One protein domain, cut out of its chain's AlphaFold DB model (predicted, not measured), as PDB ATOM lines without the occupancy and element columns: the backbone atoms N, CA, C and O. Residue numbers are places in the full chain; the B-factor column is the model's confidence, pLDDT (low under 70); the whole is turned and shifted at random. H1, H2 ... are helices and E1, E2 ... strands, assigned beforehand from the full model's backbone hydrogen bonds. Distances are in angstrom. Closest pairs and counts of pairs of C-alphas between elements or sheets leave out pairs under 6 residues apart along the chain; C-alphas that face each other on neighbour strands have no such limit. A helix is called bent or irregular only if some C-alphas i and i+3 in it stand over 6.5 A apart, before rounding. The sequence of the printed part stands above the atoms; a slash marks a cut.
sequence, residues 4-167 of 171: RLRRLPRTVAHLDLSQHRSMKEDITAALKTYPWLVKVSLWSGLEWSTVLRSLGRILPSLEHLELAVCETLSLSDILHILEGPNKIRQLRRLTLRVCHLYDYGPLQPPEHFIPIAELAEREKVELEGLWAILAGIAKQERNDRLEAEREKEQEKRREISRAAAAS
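Overview. This is residues 4 to 167 of the 171 residues of an uncharacterized protein of Rhodosporidium toruloides (strain NP11) (UniProt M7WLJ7). Picture a compact head whose chain is wound in stacked turns, with five strands side by side as one wall and H1, H2, H3 and H4 in a row as the other, and then one very long helix, H5, whose residues 143 to 166 stick out of the head as an arm. The 164 printed residues hold five named helices and five named strands, in the order E1 H1 E2 H2 E3 H3 E4 H4 E5 H5; the class is mixed, helices and strands. The sheet runs E1, E2, E3, E4, E5, all parallel. With the arm the whole is loose, with a radius of gyration of the C-alphas of 21.1 A and spans of 84 by 32 by 21 A.

Arrangement. Start at E1, residues 14 to 17, an edge strand; N 15 and O 39 of E2, residues 39 to 42, are 2.9 A apart, within hydrogen-bond range. H1, residues 28 to 31, is not on the sheet but touches H2, residues 48 to 58, at the C-alphas of Thr 28 and Val 51, 5.5 A apart. Look next at E3, residues 64 to 69, where N 66 and O 40 are 2.9 A apart. H3, residues 75 to 82, only grazes the sheet and touches H2 at a shallow tilt of 5 degrees, the same way; the closest C-alphas, of Ser 49 and Asp 77, are 5.6 A apart. In E4, residues 93 to 98, N 97 and O 67 are 2.9 A apart. H4, residues 110 to 123, touches H3 at a shallow tilt of 13 degrees, the same way, closest at the C-alphas of Leu 79 and Ile 116, 6.2 A apart. At the edge strand E5, residues 126 to 128, N 128 and O 94 are 3.0 A apart. These make four strand-helix-strand units, each two parallel neighbour strands with a helix between and a right-handed crossover: E1, H1, E2; E2, H2, E3; E3, H3, E4; and E4, H4, E5. H5, residues 130 to 166, touches H4 with residues 131 to 139 alone, about perpendicular at 88 degrees; the closest C-alphas, of Pro 110 and Ala 135, are 4.6 A apart. H2, H4 and H5 are on one face of the sheet, two layers. Every O i to N i+4 pair of H5 is within hydrogen-bond range, against 4 of 7 in H2, 3 of 4 in H3 and 7 of 10 in H4; H1 is too short for one.

Along the chain. Find C-alpha 14 at (-32.074, -9.937, -42.364), where E1 begins. E3 is 15.9 A long, E4 16.4 A and H4 19.9 A. H2 and H4 are irregular: C-alphas 53 and 56 are 7.2 A apart, and C-alphas 112 and 115 are 7.4 A apart. From C-alpha 130 at (-27.884, 7.319, -30.515), H5 runs 54.2 A to C-alpha 166 at (-3.136, 15.772, 16.972).

Size, cuts and confidence. The C-alphas farthest apart, of Arg 7 and Ser 167, are 84.3 A apart. Residues 143 to 167 stand free; without them the body spans 48 by 32 by 23 A. The printed part has no cut, and the link from E4 to H4 is long, with 11 residues. Look for pLDDT under 70 at residues 4 to 6, 19 to 24, 44 to 46, 100 to 106 and 167.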
ATOM      1  N   ARG A   4     -46.727 -11.141 -47.617       62.06
ATOM      2  CA  ARG A   4     -45.282 -11.031 -47.876       62.06
ATOM      3  C   ARG A   4     -44.422 -11.704 -46.800       62.06
ATOM      4  O   ARG A   4     -43.359 -12.216 -47.116       62.06
ATOM      5  N   LEU A   5     -44.915 -11.783 -45.561       67.81
ATOM      6  CA  LEU A   5     -44.255 -12.481 -44.449       67.81
ATOM      7  C   LEU A   5     -44.634 -13.962 -44.354       67.81
ATOM      8  O   LEU A   5     -44.359 -14.578 -43.330       67.81
ATOM      9  N   ARG A   6     -45.291 -14.561 -45.356       69.06
ATOM     10  CA  ARG A   6     -45.689 -15.982 -45.292       69.06
ATOM     11  C   ARG A   6     -44.704 -16.941 -45.965       69.06
ATOM     12  O   ARG A   6     -44.820 -18.141 -45.738       69.06
ATOM     13  N   ARG A   7     -43.790 -16.450 -46.817       75.00
ATOM     14  CA  ARG A   7     -42.837 -17.280 -47.583       75.00
ATOM     15  C   ARG A   7     -41.537 -16.533 -47.905       75.00
ATOM     16  O   ARG A   7     -41.237 -16.297 -49.073       75.00
ATOM     17  N   LEU A   8     -40.767 -16.146 -46.889       83.38
ATOM     18  CA  LEU A   8     -39.408 -15.650 -47.133       83.38
ATOM     19  C   LEU A   8     -38.475 -16.822 -47.500       83.38
ATOM     20  O   LEU A   8     -38.537 -17.869 -46.849       83.38
ATOM     21  N   PRO A   9     -37.618 -16.685 -48.528       86.06
ATOM     22  CA  PRO A   9     -36.634 -17.712 -48.848       86.06
ATOM     23  C   PRO A   9     -35.562 -17.808 -47.751       86.06
ATOM     24  O   PRO A   9     -35.257 -16.825 -47.078       86.06
ATOM     25  N   ARG A  10     -34.939 -18.988 -47.602       87.44
ATOM     26  CA  ARG A  10     -33.874 -19.237 -46.603       87.44
ATOM     27  C   ARG A  10     -32.613 -18.387 -46.788       87.44
ATOM     28  O   ARG A  10     -31.780 -18.332 -45.896       87.44
ATOM     29  N   THR A  11     -32.475 -17.730 -47.934       90.00
ATOM     30  CA  THR A  11     -31.401 -16.771 -48.213       90.00
ATOM     31  C   THR A  11     -31.603 -15.431 -47.500       90.00
ATOM     32  O   THR A  11     -30.656 -14.659 -47.381       90.00
ATOM     33  N   VAL A  12     -32.814 -15.138 -47.013       90.88
ATOM     34  CA  VAL A  12     -33.083 -13.930 -46.224       90.88
ATOM     35  C   VAL A  12     -32.528 -14.126 -44.821       90.88
ATOM     36  O   VAL A  12     -33.131 -14.819 -44.010       90.88
ATOM     37  N   ALA A  13     -31.392 -13.497 -44.533       93.25
ATOM     38  CA  ALA A  13     -30.799 -13.475 -43.195       93.25
ATOM     39  C   ALA A  13     -31.267 -12.275 -42.357       93.25
ATOM     40  O   ALA A  13     -31.194 -12.316 -41.129       93.25
ATOM     41  N   HIS A  14     -31.726 -11.202 -43.006       94.25
ATOM     42  CA  HIS A  14     -32.074  -9.937 -42.364       94.25
ATOM     43  C   HIS A  14     -33.536  -9.590 -42.627       94.25
ATOM     44  O   HIS A  14     -33.989  -9.644 -43.772       94.25
ATOM     45  N   LEU A  15     -34.254  -9.199 -41.579       91.50
ATOM     46  CA  LEU A  15     -35.646  -8.783 -41.672       91.50
ATOM     47  C   LEU A  15     -35.836  -7.417 -41.012       91.50
ATOM     48  O   LEU A  15     -35.640  -7.283 -39.808       91.50
ATOM     49  N   ASP A  16     -36.252  -6.429 -41.798       89.06
ATOM     50  CA  ASP A  16     -36.705  -5.131 -41.301       89.06
ATOM     51  C   ASP A  16     -38.237  -5.114 -41.264       89.06
ATOM     52  O   ASP A  16     -38.902  -5.361 -42.275       89.06
ATOM     53  N   LEU A  17     -38.786  -4.863 -40.079       84.31
ATOM     54  CA  LEU A  17     -40.207  -4.691 -39.836       84.31
ATOM     55  C   LEU A  17     -40.455  -3.259 -39.384       84.31
ATOM     56  O   LEU A  17     -40.374  -2.934 -38.198       84.31
ATOM     57  N   SER A  18     -40.787  -2.420 -40.357       75.81
ATOM     58  CA  SER A  18     -41.166  -1.029 -40.165       75.81
ATOM     59  C   SER A  18     -42.640  -0.800 -40.463       75.81
ATOM     60  O   SER A  18     -43.154  -1.184 -41.514       75.81
ATOM     61  N   GLN A  19     -43.339  -0.177 -39.513       68.38
ATOM     62  CA  GLN A  19     -44.720   0.256 -39.690       68.38
ATOM     63  C   GLN A  19     -44.840   1.759 -39.452       68.38
ATOM     64  O   GLN A  19     -44.273   2.313 -38.514       68.38
ATOM     65  N   HIS A  20     -45.617   2.420 -40.315       61.47
ATOM     66  CA  HIS A  20     -45.901   3.852 -40.214       61.47
ATOM     67  C   HIS A  20     -46.874   4.208 -39.080       61.47
ATOM     68  O   HIS A  20     -47.011   5.383 -38.752       61.47
ATOM     69  N   ARG A  21     -47.608   3.230 -38.535       61.34
ATOM     70  CA  ARG A  21     -48.594   3.425 -37.464       61.34
ATOM     71  C   ARG A  21     -48.561   2.248 -36.507       61.34
ATOM     72  O   ARG A  21     -48.357   1.116 -36.939       61.34
ATOM     73  N   SER A  22     -48.823   2.523 -35.233       63.22
ATOM     74  CA  SER A  22     -48.923   1.488 -34.215       63.22
ATOM     75  C   SER A  22     -50.136   0.602 -34.424       63.22
ATOM     76  O   SER A  22     -51.271   1.067 -34.343       63.22
ATOM     77  N   MET A  23     -49.893  -0.674 -34.729       62.84
ATOM     78  CA  MET A  23     -50.961  -1.663 -34.884       62.84
ATOM     79  C   MET A  23     -51.042  -2.642 -33.714       62.84
ATOM     80  O   MET A  23     -51.986  -3.427 -33.671       62.84
ATOM     81  N   LYS A  24     -50.087  -2.592 -32.767       69.25
ATOM     82  CA  LYS A  24     -49.985  -3.527 -31.632       69.25
ATOM     83  C   LYS A  24     -50.146  -4.988 -32.083       69.25
ATOM     84  O   LYS A  24     -50.787  -5.788 -31.413       69.25
ATOM     85  N   GLU A  25     -49.619  -5.327 -33.263       71.56
ATOM     86  CA  GLU A  25     -49.703  -6.692 -33.784       71.56
ATOM     87  C   GLU A  25     -48.636  -7.569 -33.117       71.56
ATOM     88  O   GLU A  25     -47.449  -7.225 -33.113       71.56
ATOM     89  N   ASP A  26     -49.040  -8.743 -32.625       78.56
ATOM     90  CA  ASP A  26     -48.105  -9.807 -32.268       78.56
ATOM     91  C   ASP A  26     -47.615 -10.530 -33.535       78.56
ATOM     92  O   ASP A  26     -48.333 -11.289 -34.193       78.56
ATOM     93  N   ILE A  27     -46.348 -10.303 -33.877       82.12
ATOM     94  CA  ILE A  27     -45.669 -10.913 -35.027       82.12
ATOM     95  C   ILE A  27     -44.944 -12.223 -34.680       82.12
ATOM     96  O   ILE A  27     -44.344 -12.845 -35.562       82.12
ATOM     97  N   THR A  28     -45.002 -12.676 -33.424       86.75
ATOM     98  CA  THR A  28     -44.273 -13.855 -32.927       86.75
ATOM     99  C   THR A  28     -44.563 -15.095 -33.768       86.75
ATOM    100  O   THR A  28     -43.653 -15.858 -34.098       86.75
ATOM    101  N   ALA A  29     -45.824 -15.297 -34.164       86.00
ATOM    102  CA  ALA A  29     -46.223 -16.429 -34.997       86.00
ATOM    103  C   ALA A  29     -45.558 -16.414 -36.387       86.00
ATOM    104  O   ALA A  29     -45.177 -17.473 -36.882       86.00
ATOM    105  N   ALA A  30     -45.371 -15.237 -36.994       86.06
ATOM    106  CA  ALA A  30     -44.648 -15.118 -38.260       86.06
ATOM    107  C   ALA A  30     -43.150 -15.366 -38.072       86.06
ATOM    108  O   ALA A  30     -42.567 -16.161 -38.807       86.06
ATOM    109  N   LEU A  31     -42.533 -14.732 -37.071       89.00
ATOM    110  CA  LEU A  31     -41.093 -14.854 -36.826       89.00
ATOM    111  C   LEU A  31     -40.662 -16.301 -36.540       89.00
ATOM    112  O   LEU A  31     -39.599 -16.716 -36.991       89.00
ATOM    113  N   LYS A  32     -41.520 -17.110 -35.896       91.00
ATOM    114  CA  LYS A  32     -41.293 -18.555 -35.683       91.00
ATOM    115  C   LYS A  32     -41.015 -19.342 -36.965       91.00
ATOM    116  O   LYS A  32     -40.386 -20.393 -36.901       91.00
ATOM    117  N   THR A  33     -41.496 -18.872 -38.114       91.12
ATOM    118  CA  THR A  33     -41.283 -19.553 -39.401       91.12
ATOM    119  C   THR A  33     -39.904 -19.272 -40.009       91.12
ATOM    120  O   THR A  33     -39.532 -19.922 -40.985       91.12
ATOM    121  N   TYR A  34     -39.128 -18.363 -39.402       92.06
ATOM    122  CA  TYR A  34     -37.852 -17.857 -39.909       92.06
ATOM    123  C   TYR A  34     -36.690 -18.013 -38.907       92.06
ATOM    124  O   TYR A  34     -35.993 -17.042 -38.621       92.06
ATOM    125  N   PRO A  35     -36.420 -19.224 -38.378       93.56
ATOM    126  CA  PRO A  35     -35.419 -19.429 -37.324       93.56
ATOM    127  C   PRO A  35     -33.972 -19.128 -37.750       93.56
ATOM    128  O   PRO A  35     -33.094 -19.048 -36.896       93.56
ATOM    129  N   TRP A  36     -33.719 -18.980 -39.054       94.50
ATOM    130  CA  TRP A  36     -32.406 -18.679 -39.632       94.50
ATOM    131  C   TRP A  36     -32.090 -17.178 -39.707       94.50
ATOM    132  O   TRP A  36     -31.026 -16.814 -40.207       94.50
ATOM    133  N   LEU A  37     -33.001 -16.297 -39.277       95.94
ATOM    134  CA  LEU A  37     -32.735 -14.858 -39.265       95.94
ATOM    135  C   LEU A  37     -31.589 -14.538 -38.301       95.94
ATOM    136  O   LEU A  37     -31.628 -14.899 -37.126       95.94
ATOM    137  N   VAL A  38     -30.598 -13.822 -38.822       97.31
ATOM    138  CA  VAL A  38     -29.407 -13.357 -38.101       97.31
ATOM    139  C   VAL A  38     -29.597 -11.931 -37.605       97.31
ATOM    140  O   VAL A  38     -29.094 -11.568 -36.542       97.31
ATOM    141  N   LYS A  39     -30.356 -11.125 -38.356       96.50
ATOM    142  CA  LYS A  39     -30.680  -9.747 -38.001       96.50
ATOM    143  C   LYS A  39     -32.175  -9.505 -38.069       96.50
ATOM    144  O   LYS A  39     -32.808  -9.811 -39.082       96.50
ATOM    145  N   VAL A  40     -32.711  -8.877 -37.032       94.00
ATOM    146  CA  VAL A  40     -34.078  -8.362 -37.043       94.00
ATOM    147  C   VAL A  40     -34.067  -6.904 -36.616       94.00
ATOM    148  O   VAL A  40     -33.486  -6.545 -35.597       94.00
ATOM    149  N   SER A  41     -34.710  -6.061 -37.413       90.94
ATOM    150  CA  SER A  41     -34.944  -4.659 -37.096       90.94
ATOM    151  C   SER A  41     -36.430  -4.485 -36.858       90.94
ATOM    152  O   SER A  41     -37.244  -4.723 -37.747       90.94
ATOM    153  N   LEU A  42     -36.776  -4.152 -35.624       86.75
ATOM    154  CA  LEU A  42     -38.144  -3.946 -35.201       86.75
ATOM    155  C   LEU A  42     -38.318  -2.452 -34.944       86.75
ATOM    156  O   LEU A  42     -37.744  -1.894 -34.005       86.75
ATOM    157  N   TRP A  43     -39.119  -1.807 -35.782       80.62
ATOM    158  CA  TRP A  43     -39.471  -0.402 -35.621       80.62
ATOM    159  C   TRP A  43     -40.861  -0.251 -34.991       80.62
ATOM    160  O   TRP A  43     -41.517  -1.237 -34.660       80.62
ATOM    161  N   SER A  44     -41.283   0.999 -34.796       67.00
ATOM    162  CA  SER A  44     -42.528   1.402 -34.129       67.00
ATOM    163  C   SER A  44     -43.746   0.554 -34.477       67.00
ATOM    164  O   SER A  44     -43.929   0.103 -35.610       67.00
ATOM    165  N   GLY A  45     -44.630   0.436 -33.487       63.34
ATOM    166  CA  GLY A  45     -45.970  -0.082 -33.692       63.34
ATOM    167  C   GLY A  45     -46.226  -1.554 -33.396       63.34
ATOM    168  O   GLY A  45     -47.274  -2.071 -33.796       63.34
ATOM    169  N   LEU A  46     -45.307  -2.212 -32.692       68.50
ATOM    170  CA  LEU A  46     -45.413  -3.612 -32.279       68.50
ATOM    171  C   LEU A  46     -45.765  -3.748 -30.792       68.50
ATOM    172  O   LEU A  46     -45.486  -2.863 -29.984       68.50
ATOM    173  N   GLU A  47     -46.354  -4.885 -30.417       72.44
ATOM    174  CA  GLU A  47     -46.506  -5.268 -29.009       72.44
ATOM    175  C   GLU A  47     -45.175  -5.831 -28.472       72.44
ATOM    176  O   GLU A  47     -44.914  -7.038 -28.501       72.44
ATOM    177  N   TRP A  48     -44.296  -4.931 -28.024       76.00
ATOM    178  CA  TRP A  48     -42.897  -5.225 -27.693       76.00
ATOM    179  C   TRP A  48     -42.707  -6.349 -26.686       76.00
ATOM    180  O   TRP A  48     -41.917  -7.258 -26.935       76.00
ATOM    181  N   SER A  49     -43.431  -6.320 -25.568       77.50
ATOM    182  CA  SER A  49     -43.204  -7.256 -24.466       77.50
ATOM    183  C   SER A  49     -43.421  -8.710 -24.891       77.50
ATOM    184  O   SER A  49     -42.614  -9.582 -24.565       77.50
ATOM    185  N   THR A  50     -44.472  -8.976 -25.666       81.69
ATOM    186  CA  THR A  50     -44.802 -10.328 -26.140       81.69
ATOM    187  C   THR A  50     -43.786 -10.830 -27.167       81.69
ATOM    188  O   THR A  50     -43.297 -11.964 -27.063       81.69
ATOM    189  N   VAL A  51     -43.399  -9.967 -28.113       86.19
ATOM    190  CA  VAL A  51     -42.424 -10.298 -29.160       86.19
ATOM    191  C   VAL A  51     -41.039 -10.539 -28.556       86.19
ATOM    192  O   VAL A  51     -40.474 -11.618 -28.751       86.19
ATOM    193  N   LEU A  52     -40.514  -9.583 -27.780       89.44
ATOM    194  CA  LEU A  52     -39.154  -9.613 -27.226       89.44
ATOM    195  C   LEU A  52     -38.920 -10.830 -26.332       89.44
ATOM    196  O   LEU A  52     -37.934 -11.543 -26.517       89.44
ATOM    197  N   ARG A  53     -39.871 -11.152 -25.445       87.94
ATOM    198  CA  ARG A  53     -39.776 -12.330 -24.563       87.94
ATOM    199  C   ARG A  53     -39.706 -13.650 -25.327       87.94
ATOM    200  O   ARG A  53     -39.192 -14.636 -24.809       87.94
ATOM    201  N   SER A  54     -40.223 -13.688 -26.552       90.12
ATOM    202  CA  SER A  54     -40.218 -14.896 -27.371       90.12
ATOM    203  C   SER A  54     -38.971 -15.029 -28.245       90.12
ATOM    204  O   SER A  54     -38.619 -16.166 -28.575       90.12
ATOM    205  N   LEU A  55     -38.310 -13.921 -28.616       92.12
ATOM    206  CA  LEU A  55     -37.266 -13.884 -29.653       92.12
ATOM    207  C   LEU A  55     -36.156 -14.907 -29.425       92.12
ATOM    208  O   LEU A  55     -35.849 -15.663 -30.342       92.12
ATOM    209  N   GLY A  56     -35.613 -14.994 -28.207       90.69
ATOM    210  CA  GLY A  56     -34.497 -15.898 -27.906       90.69
ATOM    211  C   GLY A  56     -34.817 -17.374 -28.160       90.69
ATOM    212  O   GLY A  56     -33.937 -18.147 -28.533       90.69
ATOM    213  N   ARG A  57     -36.089 -17.768 -28.020       92.69
ATOM    214  CA  ARG A  57     -36.551 -19.130 -28.313       92.69
ATOM    215  C   ARG A  57     -36.821 -19.343 -29.799       92.69
ATOM    216  O   ARG A  57     -36.600 -20.441 -30.301       92.69
ATOM    217  N   ILE A  58     -37.388 -18.345 -30.471       93.69
ATOM    218  CA  ILE A  58     -37.917 -18.516 -31.831       93.69
ATOM    219  C   ILE A  58     -36.893 -18.188 -32.924       93.69
ATOM    220  O   ILE A  58     -37.015 -18.710 -34.028       93.69
ATOM    221  N   LEU A  59     -35.881 -17.375 -32.612       94.88
ATOM    222  CA  LEU A  59     -34.795 -16.983 -33.507       94.88
ATOM    223  C   LEU A  59     -33.441 -17.377 -32.887       94.88
ATOM    224  O   LEU A  59     -32.721 -16.525 -32.367       94.88
ATOM    225  N   PRO A  60     -33.074 -18.672 -32.914       94.25
ATOM    226  CA  PRO A  60     -31.847 -19.160 -32.282       94.25
ATOM    227  C   PRO A  60     -30.562 -18.632 -32.936       94.25
ATOM    228  O   PRO A  60     -29.509 -18.669 -32.304       94.25
ATOM    229  N   SER A  61     -30.640 -18.153 -34.181       95.62
ATOM    230  CA  SER A  61     -29.518 -17.583 -34.938       95.62
ATOM    231  C   SER A  61     -29.412 -16.060 -34.834       95.62
ATOM    232  O   SER A  61     -28.570 -15.476 -35.508       95.62
ATOM    233  N   LEU A  62     -30.255 -15.406 -34.030       97.50
ATOM    234  CA  LEU A  62     -30.299 -13.948 -33.946       97.50
ATOM    235  C   LEU A  62     -29.037 -13.394 -33.270       97.50
ATOM    236  O   LEU A  62     -28.847 -13.558 -32.064       97.50
ATOM    237  N   GLU A  63     -28.213 -12.694 -34.047       97.94
ATOM    238  CA  GLU A  63     -26.983 -12.044 -33.582       97.94
ATOM    239  C   GLU A  63     -27.123 -10.523 -33.467       97.94
ATOM    240  O   GLU A  63     -26.396  -9.894 -32.696       97.94
ATOM    241  N   HIS A  64     -28.047  -9.924 -34.223       97.69
ATOM    242  CA  HIS A  64     -28.264  -8.479 -34.246       97.69
ATOM    243  C   HIS A  64     -29.749  -8.144 -34.113       97.69
ATOM    244  O   HIS A  64     -30.566  -8.523 -34.954       97.69
ATOM    245  N   LEU A  65     -30.090  -7.395 -33.068       95.50
ATOM    246  CA  LEU A  65     -31.423  -6.840 -32.871       95.50
ATOM    247  C   LEU A  65     -31.364  -5.312 -32.920       95.50
ATOM    248  O   LEU A  65     -30.588  -4.699 -32.192       95.50
ATOM    249  N   GLU A  66     -32.199  -4.699 -33.753       93.25
ATOM    250  CA  GLU A  66     -32.426  -3.252 -33.719       93.25
ATOM    251  C   GLU A  66     -33.825  -2.965 -33.177       93.25
ATOM    252  O   GLU A  66     -34.799  -3.555 -33.648       93.25
ATOM    253  N   LEU A  67     -33.912  -2.059 -32.201       89.94
ATOM    254  CA  LEU A  67     -35.154  -1.629 -31.565       89.94
ATOM    255  C   LEU A  67     -35.318  -0.116 -31.698       89.94
ATOM    256  O   LEU A  67     -34.391   0.655 -31.433       89.94
ATOM    257  N   ALA A  68     -36.525   0.308 -32.062       84.31
ATOM    258  CA  ALA A  68     -36.928   1.701 -31.950       84.31
ATOM    259  C   ALA A  68     -37.369   2.008 -30.511       84.31
ATOM    260  O   ALA A  68     -38.361   1.467 -30.021       84.31
ATOM    261  N   VAL A  69     -36.651   2.913 -29.850       81.69
ATOM    262  CA  VAL A  69     -37.052   3.468 -28.560       81.69
ATOM    263  C   VAL A  69     -38.321   4.289 -28.768       81.69
ATOM    264  O   VAL A  69     -38.360   5.220 -29.575       81.69
ATOM    265  N   CYS A  70     -39.368   3.897 -28.054       77.69
ATOM    266  CA  CYS A  70     -40.693   4.501 -28.067       77.69
ATOM    267  C   CYS A  70     -41.336   4.328 -26.683       77.69
ATOM    268  O   CYS A  70     -40.800   3.618 -25.833       77.69
ATOM    269  N   GLU A  71     -42.486   4.959 -26.455       73.06
ATOM    270  CA  GLU A  71     -43.202   4.916 -25.169       73.06
ATOM    271  C   GLU A  71     -43.565   3.492 -24.717       73.06
ATOM    272  O   GLU A  71     -43.563   3.185 -23.528       73.06
ATOM    273  N   THR A  72     -43.867   2.604 -25.664       72.06
ATOM    274  CA  THR A  72     -44.324   1.238 -25.376       72.06
ATOM    275  C   THR A  72     -43.182   0.247 -25.156       72.06
ATOM    276  O   THR A  72     -43.436  -0.881 -24.733       72.06
ATOM    277  N   LEU A  73     -41.934   0.634 -25.436       79.75
ATOM    278  CA  LEU A  73     -40.766  -0.205 -25.190       79.75
ATOM    279  C   LEU A  73     -40.297  -0.006 -23.749       79.75
ATOM    280  O   LEU A  73     -39.677   1.005 -23.417       79.75
ATOM    281  N   SER A  74     -40.573  -0.983 -22.887       83.88
ATOM    282  CA  SER A  74     -40.142  -0.908 -21.494       83.88
ATOM    283  C   SER A  74     -38.669  -1.296 -21.329       83.88
ATOM    284  O   SER A  74     -38.169  -2.211 -21.988       83.88
ATOM    285  N   LEU A  75     -37.986  -0.650 -20.376       88.50
ATOM    286  CA  LEU A  75     -36.646  -1.041 -19.919       88.50
ATOM    287  C   LEU A  75     -36.586  -2.531 -19.568       88.50
ATOM    288  O   LEU A  75     -35.664  -3.235 -19.969       88.50
ATOM    289  N   SER A  76     -37.607  -3.014 -18.857       89.69
ATOM    290  CA  SER A  76     -37.719  -4.413 -18.453       89.69
ATOM    291  C   SER A  76     -37.670  -5.354 -19.655       89.69
ATOM    292  O   SER A  76     -36.932  -6.335 -19.627       89.69
ATOM    293  N   ASP A  77     -38.386  -5.056 -20.740       88.38
ATOM    294  CA  ASP A  77     -38.406  -5.936 -21.912       88.38
ATOM    295  C   ASP A  77     -37.036  -6.037 -22.596       88.38
ATOM    296  O   ASP A  77     -36.672  -7.116 -23.068       88.38
ATOM    297  N   ILE A  78     -36.248  -4.956 -22.594       91.62
ATOM    298  CA  ILE A  78     -34.871  -4.969 -23.112       91.62
ATOM    299  C   ILE A  78     -33.943  -5.759 -22.175       91.62
ATOM    300  O   ILE A  78     -33.123  -6.548 -22.637       91.62
ATOM    301  N   LEU A  79     -34.076  -5.608 -20.856       93.75
ATOM    302  CA  LEU A  79     -33.260  -6.373 -19.905       93.75
ATOM    303  C   LEU A  79     -33.509  -7.886 -20.040       93.75
ATOM    304  O   LEU A  79     -32.560  -8.664 -20.093       93.75
ATOM    305  N   HIS A  80     -34.766  -8.304 -20.214       92.75
ATOM    306  CA  HIS A  80     -35.134  -9.718 -20.364       92.75
ATOM    307  C   HIS A  80     -34.527 -10.412 -21.592       92.75
ATOM    308  O   HIS A  80     -34.424 -11.638 -21.600       92.75
ATOM    309  N   ILE A  81     -34.172  -9.673 -22.647       94.62
ATOM    310  CA  ILE A  81     -33.509 -10.263 -23.820       94.62
ATOM    311  C   ILE A  81     -31.986 -10.328 -23.667       94.62
ATOM    312  O   ILE A  81     -31.340 -11.087 -24.392       94.62
ATOM    313  N   LEU A  82     -31.419  -9.576 -22.722       95.12
ATOM    314  CA  LEU A  82     -29.993  -9.584 -22.395       95.12
ATOM    315  C   LEU A  82     -29.666 -10.580 -21.275       95.12
ATOM    316  O   LEU A  82     -28.606 -11.206 -21.306       95.12
ATOM    317  N   GLU A  83     -30.582 -10.793 -20.327       93.69
ATOM    318  CA  GLU A  83     -30.401 -11.720 -19.209       93.69
ATOM    319  C   GLU A  83     -31.658 -12.522 -18.847       93.69
ATOM    320  O   GLU A  83     -32.781 -12.221 -19.245       93.69
ATOM    321  N   GLY A  84     -31.458 -13.580 -18.060       90.81
ATOM    322  CA  GLY A  84     -32.550 -14.397 -17.544       90.81
ATOM    323  C   GLY A  84     -33.119 -15.403 -18.558       90.81
ATOM    324  O   GLY A  84     -32.438 -15.805 -19.507       90.81
ATOM    325  N   PRO A  85     -34.360 -15.880 -18.345       89.25
ATOM    326  CA  PRO A  85     -34.922 -17.008 -19.091       89.25
ATOM    327  C   PRO A  85     -35.220 -16.691 -20.563       89.25
ATOM    328  O   PRO A  85     -35.253 -17.608 -21.381       89.25
ATOM    329  N   ASN A  86     -35.406 -15.412 -20.902       91.94
ATOM    330  CA  ASN A  86     -35.735 -14.962 -22.257       91.94
ATOM    331  C   ASN A  86     -34.509 -14.438 -23.027       91.94
ATOM    332  O   ASN A  86     -34.658 -13.916 -24.133       91.94
ATOM    333  N   LYS A  87     -33.303 -14.612 -22.466       94.94
ATOM    334  CA  LYS A  87     -32.050 -14.154 -23.065       94.94
ATOM    335  C   LYS A  87     -31.875 -14.681 -24.491       94.94
ATOM    336  O   LYS A  87     -31.938 -15.889 -24.743       94.94
ATOM    337  N   ILE A  88     -31.546 -13.782 -25.414       95.81
ATOM    338  CA  ILE A  88     -31.147 -14.116 -26.782       95.81
ATOM    339  C   ILE A  88     -29.666 -14.513 -26.751       95.81
ATOM    340  O   ILE A  88     -28.773 -13.674 -26.743       95.81
ATOM    341  N   ARG A  89     -29.390 -15.820 -26.693       94.69
ATOM    342  CA  ARG A  89     -28.041 -16.348 -26.404       94.69
ATOM    343  C   ARG A  89     -26.959 -15.961 -27.412       94.69
ATOM    344  O   ARG A  89     -25.803 -15.875 -27.021       94.69
ATOM    345  N   GLN A  90     -27.323 -15.792 -28.681       96.50
ATOM    346  CA  GLN A  90     -26.385 -15.458 -29.758       96.50
ATOM    347  C   GLN A  90     -26.280 -13.951 -30.009       96.50
ATOM    348  O   GLN A  90     -25.532 -13.546 -30.894       96.50
ATOM    349  N   LEU A  91     -27.004 -13.119 -29.251       97.56
ATOM    350  CA  LEU A  91     -27.014 -11.679 -29.467       97.56
ATOM    351  C   LEU A  91     -25.614 -11.105 -29.234       97.56
ATOM    352  O   LEU A  91     -25.049 -11.246 -28.154       97.56
ATOM    353  N   ARG A  92     -25.068 -10.455 -30.262       97.56
ATOM    354  CA  ARG A  92     -23.773  -9.763 -30.225       97.56
ATOM    355  C   ARG A  92     -23.930  -8.259 -30.329       97.56
ATOM    356  O   ARG A  92     -23.086  -7.540 -29.815       97.56
ATOM    357  N   ARG A  93     -24.991  -7.798 -30.997       97.75
ATOM    358  CA  ARG A  93     -25.266  -6.379 -31.237       97.75
ATOM    359  C   ARG A  93     -26.710  -6.041 -30.903       97.75
ATOM    360  O   ARG A  93     -27.631  -6.694 -31.400       97.75
ATOM    361  N   LEU A  94     -26.897  -4.999 -30.102       96.06
ATOM    362  CA  LEU A  94     -28.195  -4.404 -29.807       96.06
ATOM    363  C   LEU A  94     -28.159  -2.922 -30.181       96.06
ATOM    364  O   LEU A  94     -27.476  -2.121 -29.544       96.06
ATOM    365  N   THR A  95     -28.920  -2.546 -31.204       94.31
ATOM    366  CA  THR A  95     -29.033  -1.149 -31.631       94.31
ATOM    367  C   THR A  95     -30.299  -0.529 -31.044       94.31
ATOM    368  O   THR A  95     -31.401  -1.011 -31.308       94.31
ATOM    369  N   LEU A  96     -30.159   0.566 -30.296       90.56
ATOM    370  CA  LEU A  96     -31.271   1.373 -29.786       90.56
ATOM    371  C   LEU A  96     -31.361   2.679 -30.586       90.56
ATOM    372  O   LEU A  96     -30.552   3.598 -30.418       90.56
ATOM    373  N   ARG A  97     -32.341   2.760 -31.493       84.50
ATOM    374  CA  ARG A  97     -32.567   3.931 -32.353       84.50
ATOM    375  C   ARG A  97     -33.740   4.764 -31.863       84.50
ATOM    376  O   ARG A  97     -34.677   4.245 -31.271       84.50
ATOM    377  N   VAL A  98     -33.719   6.053 -32.181       77.25
ATOM    378  CA  VAL A  98     -34.884   6.924 -31.999       77.25
ATOM    379  C   VAL A  98     -35.927   6.574 -33.058       77.25
ATOM    380  O   VAL A  98     -35.594   6.441 -34.238       77.25
ATOM    381  N   CYS A  99     -37.189   6.416 -32.657       70.44
ATOM    382  CA  CYS A  99     -38.280   6.288 -33.616       70.44
ATOM    383  C   CYS A  99     -38.443   7.603 -34.396       70.44
ATOM    384  O   CYS A  99     -38.647   8.660 -33.804       70.44
ATOM    385  N   HIS A 100     -38.349   7.549 -35.727       58.84
ATOM    386  CA  HIS A 100     -38.404   8.758 -36.549       58.84
ATOM    387  C   HIS A 100     -39.825   9.289 -36.781       58.84
ATOM    388  O   HIS A 100     -39.959  10.447 -37.165       58.84
ATOM    389  N   LEU A 101     -40.884   8.498 -36.568       55.62
ATOM    390  CA  LEU A 101     -42.231   8.860 -37.011       55.62
ATOM    391  C   LEU A 101     -43.340   8.116 -36.222       55.62
ATOM    392  O   LEU A 101     -43.389   6.893 -36.227       55.62
ATOM    393  N   TYR A 102     -44.283   8.881 -35.651       51.69
ATOM    394  CA  TYR A 102     -45.667   8.495 -35.289       51.69
ATOM    395  C   TYR A 102     -45.979   7.585 -34.077       51.69
ATOM    396  O   TYR A 102     -47.093   7.065 -34.026       51.69
ATOM    397  N   ASP A 103     -45.131   7.480 -33.052       53.03
ATOM    398  CA  ASP A 103     -45.590   7.043 -31.715       53.03
ATOM    399  C   ASP A 103     -45.434   8.206 -30.718       53.03
ATOM    400  O   ASP A 103     -44.330   8.590 -30.334       53.03
ATOM    401  N   TYR A 104     -46.568   8.837 -30.394       55.31
ATOM    402  CA  TYR A 104     -46.686  10.080 -29.628       55.31
ATOM    403  C   TYR A 104     -46.646   9.815 -28.119       55.31
ATOM    404  O   TYR A 104     -47.687   9.783 -27.469       55.31
ATOM    405  N   GLY A 105     -45.444   9.690 -27.566       62.31
ATOM    406  CA  GLY A 105     -45.221   9.708 -26.123       62.31
ATOM    407  C   GLY A 105     -43.853  10.297 -25.785       62.31
ATOM    408  O   GLY A 105     -42.950  10.261 -26.628       62.31
ATOM    409  N   PRO A 106     -43.672  10.880 -24.586       69.38
ATOM    410  CA  PRO A 106     -42.364  11.358 -24.163       69.38
ATOM    411  C   PRO A 106     -41.387  10.179 -24.122       69.38
ATOM    412  O   PRO A 106     -41.643   9.162 -23.475       69.38
ATOM    413  N   LEU A 107     -40.264  10.308 -24.827       77.75
ATOM    414  CA  LEU A 107     -39.203   9.311 -24.764       77.75
ATOM    415  C   LEU A 107     -38.612   9.295 -23.355       77.75
ATOM    416  O   LEU A 107     -38.338  10.349 -22.778       77.75
ATOM    417  N   GLN A 108     -38.390   8.094 -22.820       82.38
ATOM    418  CA  GLN A 108     -37.639   7.941 -21.580       82.38
ATOM    419  C   GLN A 108     -36.228   8.508 -21.781       82.38
ATOM    420  O   GLN A 108     -35.611   8.235 -22.818       82.38
ATOM    421  N   PRO A 109     -35.710   9.288 -20.822       86.94
ATOM    422  CA  PRO A 109     -34.424   9.940 -20.984       86.94
ATOM    423  C   PRO A 109     -33.286   8.898 -20.968       86.94
ATOM    424  O   PRO A 109     -33.479   7.787 -20.460       86.94
ATOM    425  N   PRO A 110     -32.106   9.202 -21.534       86.69
ATOM    426  CA  PRO A 110     -31.019   8.229 -21.677       86.69
ATOM    427  C   PRO A 110     -30.562   7.566 -20.367       86.69
ATOM    428  O   PRO A 110     -30.195   6.391 -20.371       86.69
ATOM    429  N   GLU A 111     -30.649   8.265 -19.233       91.31
ATOM    430  CA  GLU A 111     -30.319   7.764 -17.892       91.31
ATOM    431  C   GLU A 111     -31.145   6.526 -17.524       91.31
ATOM    432  O   GLU A 111     -30.664   5.625 -16.835       91.31
ATOM    433  N   HIS A 112     -32.383   6.450 -18.022       89.50
ATOM    434  CA  HIS A 112     -33.264   5.304 -17.814       89.50
ATOM    435  C   HIS A 112     -32.689   4.010 -18.414       89.50
ATOM    436  O   HIS A 112     -33.015   2.916 -17.962       89.50
ATOM    437  N   PHE A 113     -31.804   4.125 -19.407       90.75
ATOM    438  CA  PHE A 113     -31.198   3.002 -20.121       90.75
ATOM    439  C   PHE A 113     -29.803   2.635 -19.588       90.75
ATOM    440  O   PHE A 113     -29.186   1.704 -20.105       90.75
ATOM    441  N   ILE A 114     -29.304   3.287 -18.527       94.38
ATOM    442  CA  ILE A 114     -28.020   2.926 -17.897       94.38
ATOM    443  C   ILE A 114     -27.953   1.434 -17.509       94.38
ATOM    444  O   ILE A 114     -26.939   0.808 -17.828       94.38
ATOM    445  N   PRO A 115     -28.998   0.812 -16.915       95.31
ATOM    446  CA  PRO A 115     -28.959  -0.618 -16.597       95.31
ATOM    447  C   PRO A 115     -28.749  -1.511 -17.826       95.31
ATOM    448  O   PRO A 115     -28.101  -2.550 -17.733       95.31
ATOM    449  N   ILE A 116     -29.246  -1.099 -18.998       94.31
ATOM    450  CA  ILE A 116     -29.008  -1.815 -20.259       94.31
ATOM    451  C   ILE A 116     -27.537  -1.698 -20.661       94.31
ATOM    452  O   ILE A 116     -26.951  -2.695 -21.069       94.31
ATOM    453  N   ALA A 117     -26.925  -0.519 -20.514       94.06
ATOM    454  CA  ALA A 117     -25.505  -0.315 -20.803       94.06
ATOM    455  C   ALA A 117     -24.585  -1.129 -19.885       94.06
ATOM    456  O   ALA A 117     -23.604  -1.713 -20.342       94.06
ATOM    457  N   GLU A 118     -24.898  -1.198 -18.592       95.00
ATOM    458  CA  GLU A 118     -24.187  -2.051 -17.632       95.00
ATOM    459  C   GLU A 118     -24.322  -3.531 -17.976       95.00
ATOM    460  O   GLU A 118     -23.337  -4.271 -17.990       95.00
ATOM    461  N   LEU A 119     -25.546  -3.960 -18.278       95.81
ATOM    462  CA  LEU A 119     -25.822  -5.352 -18.569       95.81
ATOM    463  C   LEU A 119     -25.191  -5.797 -19.891       95.81
ATOM    464  O   LEU A 119     -24.577  -6.858 -19.953       95.81
ATOM    465  N   ALA A 120     -25.298  -4.984 -20.938       95.12
ATOM    466  CA  ALA A 120     -24.719  -5.287 -22.238       95.12
ATOM    467  C   ALA A 120     -23.190  -5.419 -22.167       95.12
ATOM    468  O   ALA A 120     -22.641  -6.362 -22.732       95.12
ATOM    469  N   GLU A 121     -22.511  -4.560 -21.399       94.56
ATOM    470  CA  GLU A 121     -21.072  -4.694 -21.138       94.56
ATOM    471  C   GLU A 121     -20.740  -6.041 -20.476       94.56
ATOM    472  O   GLU A 121     -19.873  -6.777 -20.954       94.56
ATOM    473  N   ARG A 122     -21.475  -6.405 -19.417       95.62
ATOM    474  CA  ARG A 122     -21.282  -7.673 -18.694       95.62
ATOM    475  C   ARG A 122     -21.495  -8.891 -19.594       95.62
ATOM    476  O   ARG A 122     -20.731  -9.854 -19.530       95.62
ATOM    477  N   GLU A 123     -22.526  -8.845 -20.429       95.75
ATOM    478  CA  GLU A 123     -22.902  -9.930 -21.338       95.75
ATOM    479  C   GLU A 123     -22.133  -9.896 -22.673       95.75
ATOM    480  O   GLU A 123     -22.346 -10.772 -23.511       95.75
ATOM    481  N   LYS A 124     -21.210  -8.938 -22.857       96.25
ATOM    482  CA  LYS A 124     -20.408  -8.728 -24.077       96.25
ATOM    483  C   LYS A 124     -21.258  -8.504 -25.333       96.25
ATOM    484  O   LYS A 124     -20.930  -8.999 -26.412       96.25
ATOM    485  N   VAL A 125     -22.345  -7.755 -25.180       96.88
ATOM    486  CA  VAL A 125     -23.205  -7.287 -26.270       96.88
ATOM    487  C   VAL A 125     -22.806  -5.855 -26.611       96.88
ATOM    488  O   VAL A 125     -22.851  -4.968 -25.762       96.88
ATOM    489  N   GLU A 126     -22.426  -5.621 -27.861       96.88
ATOM    490  CA  GLU A 126     -22.130  -4.286 -28.366       96.88
ATOM    491  C   GLU A 126     -23.426  -3.476 -28.484       96.88
ATOM    492  O   GLU A 126     -24.403  -3.909 -29.107       96.88
ATOM    493  N   LEU A 127     -23.437  -2.302 -27.854       94.31
ATOM    494  CA  LEU A 127     -24.547  -1.363 -27.922       94.31
ATOM    495  C   LEU A 127     -24.296  -0.310 -28.995       94.31
ATOM    496  O   LEU A 127     -23.287   0.388 -28.974       94.31
ATOM    497  N   GLU A 128     -25.266  -0.151 -29.888       93.81
ATOM    498  CA  GLU A 128     -25.199   0.798 -30.996       93.81
ATOM    499  C   GLU A 128     -26.404   1.751 -30.999       93.81
ATOM    500  O   GLU A 128     -27.464   1.474 -30.433       93.81
ATOM    501  N   GLY A 129     -26.276   2.852 -31.736       89.62
ATOM    502  CA  GLY A 129     -27.351   3.821 -31.930       89.62
ATOM    503  C   GLY A 129     -27.338   4.948 -30.901       89.62
ATOM    504  O   GLY A 129     -26.765   4.839 -29.817       89.62
ATOM    505  N   LEU A 130     -27.961   6.069 -31.273       88.38
ATOM    506  CA  LEU A 130     -27.884   7.319 -30.515       88.38
ATOM    507  C   LEU A 130     -28.318   7.147 -29.054       88.38
ATOM    508  O   LEU A 130     -27.648   7.656 -28.163       88.38
ATOM    509  N   TRP A 131     -29.400   6.405 -28.796       87.31
ATOM    510  CA  TRP A 131     -29.902   6.234 -27.429       87.31
ATOM    511  C   TRP A 131     -28.949   5.416 -26.558       87.31
ATOM    512  O   TRP A 131     -28.786   5.709 -25.378       87.31
ATOM    513  N   ALA A 132     -28.276   4.429 -27.153       86.56
ATOM    514  CA  ALA A 132     -27.301   3.609 -26.448       86.56
ATOM    515  C   ALA A 132     -26.018   4.399 -26.134       86.56
ATOM    516  O   ALA A 132     -25.496   4.303 -25.025       86.56
ATOM    517  N   ILE A 133     -25.568   5.245 -27.071       89.94
ATOM    518  CA  ILE A 133     -24.441   6.166 -26.859       89.94
ATOM    519  C   ILE A 133     -24.750   7.129 -25.709       89.94
ATOM    520  O   ILE A 133     -23.949   7.261 -24.787       89.94
ATOM    521  N   LEU A 134     -25.925   7.767 -25.728       91.06
ATOM    522  CA  LEU A 134     -26.329   8.703 -24.677       91.06
ATOM    523  C   LEU A 134     -26.453   8.015 -23.308       91.06
ATOM    524  O   LEU A 134     -26.024   8.580 -22.306       91.06
ATOM    525  N   ALA A 135     -26.965   6.781 -23.254       90.94
ATOM    526  CA  ALA A 135     -27.015   5.996 -22.019       90.94
ATOM    527  C   ALA A 135     -25.611   5.660 -21.483       90.94
ATOM    528  O   ALA A 135     -25.385   5.685 -20.272       90.94
ATOM    529  N   GLY A 136     -24.654   5.383 -22.375       91.94
ATOM    530  CA  GLY A 136     -23.248   5.181 -22.025       91.94
ATOM    531  C   GLY A 136     -22.596   6.437 -21.438       91.94
ATOM    532  O   GLY A 136     -21.931   6.349 -20.407       91.94
ATOM    533  N   ILE A 137     -22.847   7.608 -22.034       93.62
ATOM    534  CA  ILE A 137     -22.380   8.902 -21.505       93.62
ATOM    535  C   ILE A 137     -22.985   9.158 -20.119       93.62
ATOM    536  O   ILE A 137     -22.254   9.402 -19.164       93.62
ATOM    537  N   ALA A 138     -24.303   9.002 -19.979       93.75
ATOM    538  CA  ALA A 138     -24.998   9.186 -18.707       93.75
ATOM    539  C   ALA A 138     -24.484   8.238 -17.605       93.75
ATOM    540  O   ALA A 138     -24.354   8.628 -16.441       93.75
ATOM    541  N   LYS A 139     -24.153   6.989 -17.964       95.56
ATOM    542  CA  LYS A 139     -23.509   6.023 -17.062       95.56
ATOM    543  C   LYS A 139     -22.144   6.530 -16.596       95.56
ATOM    544  O   LYS A 139     -21.870   6.458 -15.398       95.56
ATOM    545  N   GLN A 140     -21.313   7.034 -17.510       95.00
ATOM    546  CA  GLN A 140     -19.992   7.563 -17.173       95.00
ATOM    547  C   GLN A 140     -20.106   8.755 -16.217       95.00
ATOM    548  O   GLN A 140     -19.537   8.717 -15.132       95.00
ATOM    549  N   GLU A 141     -20.950   9.738 -16.534       94.81
ATOM    550  CA  GLU A 141     -21.168  10.913 -15.679       94.81
ATOM    551  C   GLU A 141     -21.706  10.552 -14.287       94.81
ATOM    552  O   GLU A 141     -21.426  11.222 -13.291       94.81
ATOM    553  N   ARG A 142     -22.539   9.509 -14.189       94.56
ATOM    554  CA  ARG A 142     -23.004   8.990 -12.897       94.56
ATOM    555  C   ARG A 142     -21.846   8.372 -12.111       94.56
ATOM    556  O   ARG A 142     -21.754   8.599 -10.909       94.56
ATOM    557  N   ASN A 143     -20.982   7.603 -12.768       94.00
ATOM    558  CA  ASN A 143     -19.839   6.964 -12.120       94.00
ATOM    559  C   ASN A 143     -18.811   8.001 -11.638       94.00
ATOM    560  O   ASN A 143     -18.400   7.925 -10.482       94.00
ATOM    561  N   ASP A 144     -18.498   9.008 -12.457       95.25
ATOM    562  CA  ASP A 144     -17.567  10.090 -12.108       95.25
ATOM    563  C   ASP A 144     -18.055  10.875 -10.879       95.25
ATOM    564  O   ASP A 144     -17.288  11.183  -9.965       95.25
ATOM    565  N   ARG A 145     -19.366  11.153 -10.805       94.31
ATOM    566  CA  ARG A 145     -19.980  11.796  -9.631       94.31
ATOM    567  C   ARG A 145     -19.825  10.955  -8.365       94.31
ATOM    568  O   ARG A 145     -19.456  11.493  -7.324       94.31
ATOM    569  N   LEU A 146     -20.078   9.649  -8.454       93.50
ATOM    570  CA  LEU A 146     -19.947   8.735  -7.317       93.50
ATOM    571  C   LEU A 146     -18.492   8.593  -6.853       93.50
ATOM    572  O   LEU A 146     -18.242   8.454  -5.657       93.50
ATOM    573  N   GLU A 147     -17.531   8.617  -7.775       93.81
ATOM    574  CA  GLU A 147     -16.106   8.590  -7.444       93.81
ATOM    575  C   GLU A 147     -15.679   9.874  -6.724       93.81
ATOM    576  O   GLU A 147     -15.136   9.801  -5.620       93.81
ATOM    577  N   ALA A 148     -16.060  11.042  -7.251       94.31
ATOM    578  CA  ALA A 148     -15.784  12.329  -6.618       94.31
ATOM    579  C   ALA A 148     -16.405  12.455  -5.209       94.31
ATOM    580  O   ALA A 148     -15.819  13.062  -4.309       94.31
ATOM    581  N   GLU A 149     -17.594  11.888  -4.982       92.88
ATOM    582  CA  GLU A 149     -18.217  11.844  -3.653       92.88
ATOM    583  C   GLU A 149     -17.449  10.939  -2.678       92.88
ATOM    584  O   GLU A 149     -17.226  11.327  -1.527       92.88
ATOM    585  N   ARG A 150     -16.989   9.767  -3.139       91.88
ATOM    586  CA  ARG A 150     -16.179   8.844  -2.327       91.88
ATOM    587  C   ARG A 150     -14.838   9.452  -1.937       91.88
ATOM    588  O   ARG A 150     -14.415   9.282  -0.795       91.88
ATOM    589  N   GLU A 151     -14.185  10.170  -2.846       91.50
ATOM    590  CA  GLU A 151     -12.929  10.866  -2.558       91.50
ATOM    591  C   GLU A 151     -13.119  11.946  -1.490       91.50
ATOM    592  O   GLU A 151     -12.385  11.963  -0.499       91.50
ATOM    593  N   LYS A 152     -14.165  12.775  -1.617       91.81
ATOM    594  CA  LYS A 152     -14.510  13.790  -0.607       91.81
ATOM    595  C   LYS A 152     -14.797  13.173   0.759       91.81
ATOM    596  O   LYS A 152     -14.415  13.734   1.785       91.81
ATOM    597  N   GLU A 153     -15.481  12.033   0.805       89.81
ATOM    598  CA  GLU A 153     -15.746  11.343   2.067       89.81
ATOM    599  C   GLU A 153     -14.464  10.763   2.682       89.81
ATOM    600  O   GLU A 153     -14.239  10.885   3.889       89.81
ATOM    601  N   GLN A 154     -13.592  10.169   1.864       88.75
ATOM    602  CA  GLN A 154     -12.299   9.669   2.325       88.75
ATOM    603  C   GLN A 154     -11.396  10.792   2.841       88.75
ATOM    604  O   GLN A 154     -10.734  10.606   3.863       88.75
ATOM    605  N   GLU A 155     -11.382  11.951   2.185       88.56
ATOM    606  CA  GLU A 155     -10.626  13.121   2.632       88.56
ATOM    607  C   GLU A 155     -11.124  13.618   3.993       88.56
ATOM    608  O   GLU A 155     -10.326  13.716   4.926       88.56
ATOM    609  N   LYS A 156     -12.445  13.759   4.173       90.06
ATOM    610  CA  LYS A 156     -13.036  14.097   5.481       90.06
ATOM    611  C   LYS A 156     -12.641  13.104   6.575       90.06
ATOM    612  O   LYS A 156     -12.287  13.503   7.681       90.06
ATOM    613  N   ARG A 157     -12.662  11.796   6.284       85.94
ATOM    614  CA  ARG A 157     -12.237  10.762   7.247       85.94
ATOM    615  C   ARG A 157     -10.748  10.877   7.593       85.94
ATOM    616  O   ARG A 157     -10.381  10.696   8.754       85.94
ATOM    617  N   ARG A 158      -9.891  11.196   6.615       86.44
ATOM    618  CA  ARG A 158      -8.453  11.424   6.833       86.44
ATOM    619  C   ARG A 158      -8.204  12.668   7.682       86.44
ATOM    620  O   ARG A 158      -7.360  12.614   8.571       86.44
ATOM    621  N   GLU A 159      -8.935  13.755   7.450       86.94
ATOM    622  CA  GLU A 159      -8.851  14.973   8.264       86.94
ATOM    623  C   GLU A 159      -9.279  14.725   9.710       86.94
ATOM    624  O   GLU A 159      -8.548  15.092  10.626       86.94
ATOM    625  N   ILE A 160     -10.394  14.017   9.927       84.62
ATOM    626  CA  ILE A 160     -10.849  13.630  11.272       84.62
ATOM    627  C   ILE A 160      -9.796  12.760  11.971       84.62
ATOM    628  O   ILE A 160      -9.473  13.000  13.131       84.62
ATOM    629  N   SER A 161      -9.214  11.782  11.269       80.88
ATOM    630  CA  SER A 161      -8.155  10.932  11.828       80.88
ATOM    631  C   SER A 161      -6.887  11.721  12.166       80.88
ATOM    632  O   SER A 161      -6.281  11.466  13.205       80.88
ATOM    633  N   ARG A 162      -6.496  12.695  11.331       82.44
ATOM    634  CA  ARG A 162      -5.361  13.590  11.606       82.44
ATOM    635  C   ARG A 162      -5.632  14.500  12.802       82.44
ATOM    636  O   ARG A 162      -4.754  14.648  13.641       82.44
ATOM    637  N   ALA A 163      -6.834  15.067  12.901       79.62
ATOM    638  CA  ALA A 163      -7.232  15.907  14.025       79.62
ATOM    639  C   ALA A 163      -7.268  15.111  15.340       79.62
ATOM    640  O   ALA A 163      -6.723  15.561  16.340       79.62
ATOM    641  N   ALA A 164      -7.816  13.892  15.324       77.56
ATOM    642  CA  ALA A 164      -7.843  13.009  16.491       77.56
ATOM    643  C   ALA A 164      -6.439  12.568  16.945       77.56
ATOM    644  O   ALA A 164      -6.207  12.425  18.139       77.56
ATOM    645  N   ALA A 165      -5.496  12.385  16.014       76.50
ATOM    646  CA  ALA A 165      -4.099  12.079  16.337       76.50
ATOM    647  C   ALA A 165      -3.298  13.301  16.835       76.50
ATOM    648  O   ALA A 165      -2.245  13.127  17.445       76.50
ATOM    649  N   ALA A 166      -3.772  14.521  16.560       74.19
ATOM    650  CA  ALA A 166      -3.136  15.772  16.972       74.19
ATOM    651  C   ALA A 166      -3.674  16.328  18.305       74.19
ATOM    652  O   ALA A 166      -3.032  17.195  18.899       74.19
ATOM    653  N   SER A 167      -4.820  15.840  18.790       61.00
ATOM    654  CA  SER A 167      -5.338  16.186  20.118       61.00
ATOM    655  C   SER A 167      -4.583  15.406  21.205       61.00
ATOM    656  O   SER A 167      -4.568  14.173  21.154       61.00
TER     657      SER A 167